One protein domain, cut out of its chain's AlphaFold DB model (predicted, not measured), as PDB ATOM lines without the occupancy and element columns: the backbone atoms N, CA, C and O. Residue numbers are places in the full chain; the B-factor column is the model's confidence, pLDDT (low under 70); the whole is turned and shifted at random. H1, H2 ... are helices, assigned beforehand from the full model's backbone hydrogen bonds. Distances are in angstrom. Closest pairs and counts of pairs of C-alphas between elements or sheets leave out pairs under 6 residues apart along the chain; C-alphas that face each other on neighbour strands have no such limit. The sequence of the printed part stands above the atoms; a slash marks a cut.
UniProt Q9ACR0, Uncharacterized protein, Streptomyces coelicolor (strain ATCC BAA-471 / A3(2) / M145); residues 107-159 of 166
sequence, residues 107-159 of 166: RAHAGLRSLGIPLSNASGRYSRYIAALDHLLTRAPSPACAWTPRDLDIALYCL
ATOM      1  N   ARG A 107      47.499  18.456  45.828       92.19
ATOM      2  CA  ARG A 107      47.980  18.574  44.446       92.19
ATOM      3  C   ARG A 107      47.914  17.243  43.709       92.19
ATOM      4  O   ARG A 107      47.361  17.205  42.623       92.19
ATOM      5  N   ALA A 108      48.359  16.150  44.329       93.75
ATOM      6  CA  ALA A 108      48.236  14.820  43.729       93.75
ATOM      7  C   ALA A 108      46.762  14.407  43.539       93.75
ATOM      8  O   ALA A 108      46.394  13.871  42.500       93.75
ATOM      9  N   HIS A 109      45.882  14.743  44.492       93.62
ATOM     10  CA  HIS A 109      44.432  14.610  44.302       93.62
ATOM     11  C   HIS A 109      43.956  15.446  43.102       93.62
ATOM     12  O   HIS A 109      43.232  14.937  42.252       93.62
ATOM     13  N   ALA A 110      44.366  16.713  42.987       92.31
ATOM     14  CA  ALA A 110      44.017  17.525  41.823       92.31
ATOM     15  C   ALA A 110      44.497  16.894  40.503       92.31
ATOM     16  O   ALA A 110      43.727  16.901  39.549       92.31
ATOM     17  N   GLY A 111      45.681  16.275  40.487       93.44
ATOM     18  CA  GLY A 111      46.180  15.496  39.352       93.44
ATOM     19  C   GLY A 111      45.293  14.295  38.999       93.44
ATOM     20  O   GLY A 111      44.993  14.076  37.834       93.44
ATOM     21  N   LEU A 112      44.781  13.542  39.982       93.81
ATOM     22  CA  LEU A 112      43.801  12.475  39.699       93.81
ATOM     23  C   LEU A 112      42.529  13.027  39.051       93.81
ATOM     24  O   LEU A 112      41.994  12.442  38.112       93.81
ATOM     25  N   ARG A 113      42.062  14.181  39.529       93.06
ATOM     26  CA  ARG A 113      40.876  14.838  38.979       93.06
ATOM     27  C   ARG A 113      41.093  15.316  37.540       93.06
ATOM     28  O   ARG A 113      40.183  15.116  36.746       93.06
ATOM     29  N   SER A 114      42.262  15.859  37.189       90.88
ATOM     30  CA  SER A 114      42.569  16.242  35.797       90.88
ATOM     31  C   SER A 114      42.673  15.035  34.859       90.88
ATOM     32  O   SER A 114      42.501  15.170  33.654       90.88
ATOM     33  N   LEU A 115      42.914  13.836  35.399       90.44
ATOM     34  CA  LEU A 115      42.822  12.570  34.662       90.44
ATOM     35  C   LEU A 115      41.387  12.006  34.604       90.44
ATOM     36  O   LEU A 115      41.192  10.866  34.187       90.44
ATOM     37  N   GLY A 116      40.378  12.763  35.050       91.56
ATOM     38  CA  GLY A 116      38.980  12.328  35.070       91.56
ATOM     39  C   GLY A 116      38.628  11.365  36.210       91.56
ATOM     40  O   GLY A 116      37.592  10.708  36.148       91.56
ATOM     41  N   ILE A 117      39.455  11.275  37.260       92.69
ATOM     42  CA  ILE A 117      39.253  10.377  38.411       92.69
ATOM     43  C   ILE A 117      38.937  11.211  39.667       92.69
ATOM     44  O   ILE A 117      39.826  11.518  40.469       92.69
ATOM     45  N   PRO A 118      37.672  11.625  39.876       90.94
ATOM     46  CA  PRO A 118      37.296  12.391  41.056       90.94
ATOM     47  C   PRO A 118      37.274  11.508  42.311       90.94
ATOM     48  O   PRO A 118      36.754  10.392  42.305       90.94
ATOM     49  N   LEU A 119      37.769  12.036  43.436       90.88
ATOM     50  CA  LEU A 119      37.658  11.383  44.741       90.88
ATOM     51  C   LEU A 119      36.708  12.156  45.652       90.88
ATOM     52  O   LEU A 119      36.865  13.354  45.885       90.88
ATOM     53  N   SER A 120      35.743  11.452  46.243       87.75
ATOM     54  CA  SER A 120      34.829  12.070  47.203       87.75
ATOM     55  C   SER A 120      35.533  12.440  48.516       87.75
ATOM     56  O   SER A 120      36.401  11.717  49.023       87.75
ATOM     57  N   ASN A 121      35.082  13.541  49.125       82.81
ATOM     58  CA  ASN A 121      35.546  14.013  50.436       82.81
ATOM     59  C   ASN A 121      34.955  13.243  51.633       82.81
ATOM     60  O   ASN A 121      35.238  13.600  52.777       82.81
ATOM     61  N   ALA A 122      34.163  12.196  51.389       86.00
ATOM     62  CA  ALA A 122      33.601  11.343  52.431       86.00
ATOM     63  C   ALA A 122      34.693  10.624  53.252       86.00
ATOM     64  O   ALA A 122      35.858  10.544  52.844       86.00
ATOM     65  N   SER A 123      34.317  10.034  54.389       85.06
ATOM     66  CA  SER A 123      35.212   9.167  55.170       85.06
ATOM     67  C   SER A 123      35.821   8.059  54.295       85.06
ATOM     68  O   SER A 123      35.243   7.645  53.289       85.06
ATOM     69  N   GLY A 124      37.043   7.620  54.614       89.94
ATOM     70  CA  GLY A 124      37.760   6.612  53.816       89.94
ATOM     71  C   GLY A 124      38.436   7.141  52.542       89.94
ATOM     72  O   GLY A 124      38.825   6.346  51.687       89.94
ATOM     73  N   ARG A 125      38.612   8.465  52.407       94.38
ATOM     74  CA  ARG A 125      39.255   9.086  51.234       94.38
ATOM     75  C   ARG A 125      40.652   8.539  50.948       94.38
ATOM     76  O   ARG A 125      40.948   8.286  49.790       94.38
ATOM     77  N   TYR A 126      41.484   8.315  51.966       96.50
ATOM     78  CA  TYR A 126      42.821   7.753  51.750       96.50
ATOM     79  C   TYR A 126      42.793   6.342  51.134       96.50
ATOM     80  O   TYR A 126      43.542   6.072  50.205       96.50
ATOM     81  N   SER A 127      41.885   5.465  51.575       96.88
ATOM     82  CA  SER A 127      41.720   4.129  50.974       96.88
ATOM     83  C   SER A 127      41.284   4.227  49.507       96.88
ATOM     84  O   SER A 127      41.870   3.563  48.658       96.88
ATOM     85  N   ARG A 128      40.339   5.126  49.180       96.62
ATOM     86  CA  ARG A 128      39.937   5.397  47.784       96.62
ATOM     87  C   ARG A 128      41.067   5.985  46.941       96.62
ATOM     88  O   ARG A 128      41.200   5.627  45.779       96.62
ATOM     89  N   TYR A 129      41.880   6.861  47.529       97.44
ATOM     90  CA  TYR A 129      43.065   7.418  46.882       97.44
ATOM     91  C   TYR A 129      44.051   6.312  46.500       97.44
ATOM     92  O   TYR A 129      44.431   6.222  45.340       97.44
ATOM     93  N   ILE A 130      44.388   5.420  47.435       98.06
ATOM     94  CA  ILE A 130      45.268   4.278  47.157       98.06
ATOM     95  C   ILE A 130      44.660   3.335  46.111       98.06
ATOM     96  O   ILE A 130      45.375   2.910  45.211       98.06
ATOM     97  N   ALA A 131      43.351   3.070  46.164       97.19
ATOM     98  CA  ALA A 131      42.667   2.287  45.131       97.19
ATOM     99  C   ALA A 131      42.785   2.926  43.735       97.19
ATOM    100  O   ALA A 131      43.002   2.219  42.756       97.19
ATOM    101  N   ALA A 132      42.680   4.255  43.631       96.94
ATOM    102  CA  ALA A 132      42.853   4.959  42.361       96.94
ATOM    103  C   ALA A 132      44.291   4.854  41.828       96.94
ATOM    104  O   ALA A 132      44.480   4.655  40.630       96.94
ATOM    105  N   LEU A 133      45.299   4.947  42.703       97.06
ATOM    106  CA  LEU A 133      46.699   4.761  42.306       97.06
ATOM    107  C   LEU A 133      46.964   3.332  41.821       97.06
ATOM    108  O   LEU A 133      47.554   3.147  40.763       97.06
ATOM    109  N   ASP A 134      46.485   2.332  42.559       96.06
ATOM    110  CA  ASP A 134      46.613   0.913  42.203       96.06
ATOM    111  C   ASP A 134      45.963   0.610  40.840       96.06
ATOM    112  O   ASP A 134      46.546  -0.008  39.948       96.06
ATOM    113  N   HIS A 135      44.775   1.165  40.617       95.06
ATOM    114  CA  HIS A 135      44.060   1.060  39.350       95.06
ATOM    115  C   HIS A 135      44.803   1.671  38.152       95.06
ATOM    116  O   HIS A 135      44.689   1.175  37.033       95.06
ATOM    117  N   LEU A 136      45.548   2.755  38.371       94.94
ATOM    118  CA  LEU A 136      46.388   3.362  37.341       94.94
ATOM    119  C   LEU A 136      47.652   2.531  37.093       94.94
ATOM    120  O   LEU A 136      47.998   2.289  35.940       94.94
ATOM    121  N   LEU A 137      48.307   2.053  38.155       94.88
ATOM    122  CA  LEU A 137      49.529   1.247  38.064       94.88
ATOM    123  C   LEU A 137      49.308  -0.087  37.345       94.88
ATOM    124  O   LEU A 137      50.109  -0.457  36.493       94.88
ATOM    125  N   THR A 138      48.188  -0.767  37.605       93.56
ATOM    126  CA  THR A 138      47.823  -2.029  36.922       93.56
ATOM    127  C   THR A 138      47.676  -1.900  35.403       93.56
ATOM    128  O   THR A 138      47.683  -2.905  34.697       93.56
ATOM    129  N   ARG A 139      47.552  -0.674  34.882       93.38
ATOM    130  CA  ARG A 139      47.422  -0.372  33.448       93.38
ATOM    131  C   ARG A 139      48.557   0.491  32.917       93.38
ATOM    132  O   ARG A 139      48.500   0.935  31.770       93.38
ATOM    133  N   ALA A 140      49.544   0.790  33.753       91.94
ATOM    134  CA  ALA A 140      50.604   1.702  33.390       91.94
ATOM    135  C   ALA A 140      51.481   1.068  32.294       91.94
ATOM    136  O   ALA A 140      51.877  -0.093  32.421       91.94
ATOM    137  N   PRO A 141      51.800   1.798  31.210       92.50
ATOM    138  CA  PRO A 141      52.732   1.314  30.199       92.50
ATOM    139  C   PRO A 141      54.167   1.313  30.740       92.50
ATOM    140  O   PRO A 141      54.467   1.970  31.735       92.50
ATOM    141  N   SER A 142      55.086   0.623  30.064       89.56
ATOM    142  CA  SER A 142      56.519   0.745  30.366       89.56
ATOM    143  C   SER A 142      57.004   2.189  30.135       89.56
ATOM    144  O   SER A 142      56.617   2.789  29.128       89.56
ATOM    145  N   PRO A 143      57.831   2.770  31.031       87.69
ATOM    146  CA  PRO A 143      58.424   2.158  32.231       87.69
ATOM    147  C   PRO A 143      57.571   2.283  33.510       87.69
ATOM    148  O   PRO A 143      57.959   1.773  34.559       87.69
ATOM    149  N   ALA A 144      56.417   2.952  33.451       90.50
ATOM    150  CA  ALA A 144      55.554   3.207  34.604       90.50
ATOM    151  C   ALA A 144      54.907   1.945  35.205       90.50
ATOM    152  O   ALA A 144      54.474   1.973  36.352       90.50
ATOM    153  N   CYS A 145      54.899   0.814  34.496       89.19
ATOM    154  CA  CYS A 145      54.487  -0.480  35.054       89.19
ATOM    155  C   CYS A 145      55.339  -0.949  36.251       89.19
ATOM    156  O   CYS A 145      54.888  -1.792  37.019       89.19
ATOM    157  N   ALA A 146      56.557  -0.418  36.418       92.31
ATOM    158  CA  ALA A 146      57.439  -0.721  37.548       92.31
ATOM    159  C   ALA A 146      57.309   0.280  38.712       92.31
ATOM    160  O   ALA A 146      58.018   0.159  39.712       92.31
ATOM    161  N   TRP A 147      56.455   1.296  38.582       96.31
ATOM    162  CA  TRP A 147      56.300   2.338  39.591       96.31
ATOM    163  C   TRP A 147      55.562   1.837  40.828       96.31
ATOM    164  O   TRP A 147      54.635   1.029  40.763       96.31
ATOM    165  N   THR A 148      55.946   2.377  41.977       96.38
ATOM    166  CA  THR A 148      55.199   2.223  43.225       96.38
ATOM    167  C   THR A 148      54.051   3.237  43.294       96.38
ATOM    168  O   THR A 148      54.057   4.249  42.581       96.38
ATOM    169  N   PRO A 149      53.079   3.058  44.212       97.12
ATOM    170  CA  PRO A 149      52.092   4.097  44.508       97.12
ATOM    171  C   PRO A 149      52.738   5.443  44.854       97.12
ATOM    172  O   PRO A 149      52.197   6.490  44.506       97.12
ATOM    173  N   ARG A 150      53.909   5.424  45.503       96.19
ATOM    174  CA  ARG A 150      54.663   6.629  45.843       96.19
ATOM    175  C   ARG A 150      55.193   7.348  44.602       96.19
ATOM    176  O   ARG A 150      55.059   8.566  44.519       96.19
ATOM    177  N   ASP A 151      55.742   6.618  43.636       96.38
ATOM    178  CA  ASP A 151      56.246   7.201  42.383       96.38
ATOM    179  C   ASP A 151      55.109   7.835  41.573       96.38
ATOM    180  O   ASP A 151      55.220   8.974  41.112       96.38
ATOM    181  N   LEU A 152      53.971   7.138  41.482       95.56
ATOM    182  CA  LEU A 152      52.788   7.668  40.813       95.56
ATOM    183  C   LEU A 152      52.231   8.909  41.532       95.56
ATOM    184  O   LEU A 152      51.831   9.864  40.867       95.56
ATOM    185  N   ASP A 153      52.231   8.945  42.872       94.06
ATOM    186  CA  ASP A 153      51.788  10.136  43.611       94.06
ATOM    187  C   ASP A 153      52.645  11.369  43.308       94.06
ATOM    188  O   ASP A 153      52.112  12.474  43.164       94.06
ATOM    189  N   ILE A 154      53.958  11.169  43.162       94.88
ATOM    190  CA  ILE A 154      54.906  12.236  42.855       94.88
ATOM    191  C   ILE A 154      54.649  12.740  41.434       94.88
ATOM    192  O   ILE A 154      54.588  13.952  41.219       94.88
ATOM    193  N   ALA A 155      54.424  11.834  40.481       94.69
ATOM    194  CA  ALA A 155      54.068  12.200  39.114       94.69
ATOM    195  C   ALA A 155      52.769  13.027  39.068       94.69
ATOM    196  O   ALA A 155      52.739  14.094  38.454       94.69
ATOM    197  N   LEU A 156      51.724  12.599  39.787       93.94
ATOM    198  CA  LEU A 156      50.450  13.324  39.887       93.94
ATOM    199  C   LEU A 156      50.605  14.703  40.536       93.94
ATOM    200  O   LEU A 156      49.954  15.659  40.120       93.94
ATOM    201  N   TYR A 157      51.461  14.830  41.551       92.75
ATOM    202  CA  TYR A 157      51.761  16.109  42.201       92.75
ATOM    203  C   TYR A 157      52.382  17.131  41.232       92.75
ATOM    204  O   TYR A 157      52.147  18.343  41.364       92.75
ATOM    205  N   CYS A 158      53.187  16.640  40.289       92.50
ATOM    206  CA  CYS A 158      53.891  17.432  39.285       92.50
ATOM    207  C   CYS A 158      53.027  17.816  38.080       92.50
ATOM    208  O   CYS A 158      53.457  18.666  37.300       92.50
ATOM    209  N   LEU A 159      51.828  17.242  37.926       88.50
ATOM    210  CA  LEU A 159      50.925  17.642  36.852       88.50
ATOM    211  C   LEU A 159      50.548  19.127  36.986       88.50
ATOM    212  O   LEU A 159      50.341  19.620  38.106       88.50
TER     213      LEU A 159
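Overview. This is residues 107 to 159 of the 166 residues of an uncharacterized protein of Streptomyces coelicolor (strain ATCC BAA-471 / A3(2) / M145) (UniProt Q9ACR0). Three helices set steeply across one another make a small body: the long helix H2 covers one side, H3 stands nearly square to it from Leu 133, and H1 meets H3 near H3's last residues, with H1 and H3 also nearly square to each other. The links bend round at both ends of the longest axis, near Ser 123 and Ser 142, and residues 121 to 127, of which 125 to 127 belong to H2, stick out. The printed part has 53 residues with three named helices, in the order H1, H2, H3, and no named strand; the class is all helix. It is compact, with a radius of gyration of the C-alphas of 10.7 A, but elongated in outline, spanning 33 by 19 by 17 A.

Arrangement. H1, residues 107 to 114, is close to but not clearly touching H2, residues 125 to 137; their closest C-alphas, those of His 109 and Tyr 129, are 7.8 A apart. These two run the same way at a steep tilt of 62 degrees. H1 touches H3, residues 149 to 158, about perpendicular at 80 degrees, the closest C-alphas being those of Ala 108 and Tyr 157, 4.1 A apart. H2 also touches H3, about perpendicular at 86 degrees, the closest C-alphas being those of Leu 133 and Pro 149, 5.9 A apart. In H1, H2 and H3 every O i to N i+4 pair is within hydrogen-bond range.

Along the chain. H1 begins with C-alpha 107 at (47.980, 18.574, 44.446) and is 10.5 A long from first to last C-alpha. H2 begins with C-alpha 125 at (39.255, 9.086, 51.234) and is 18.5 A long. H3 is 14.4 A long and ends with C-alpha 158 at (53.891, 17.432, 39.285).

Size, cuts and confidence. The two C-alphas farthest apart, those of Ser 123 and Ser 142, are 33.8 A apart. The link from H1 to H2 is short, and that from H2 to H3, 11 residues, is long. The printed part has no cut; its mean pLDDT is 93.1, and no printed residue is under 70.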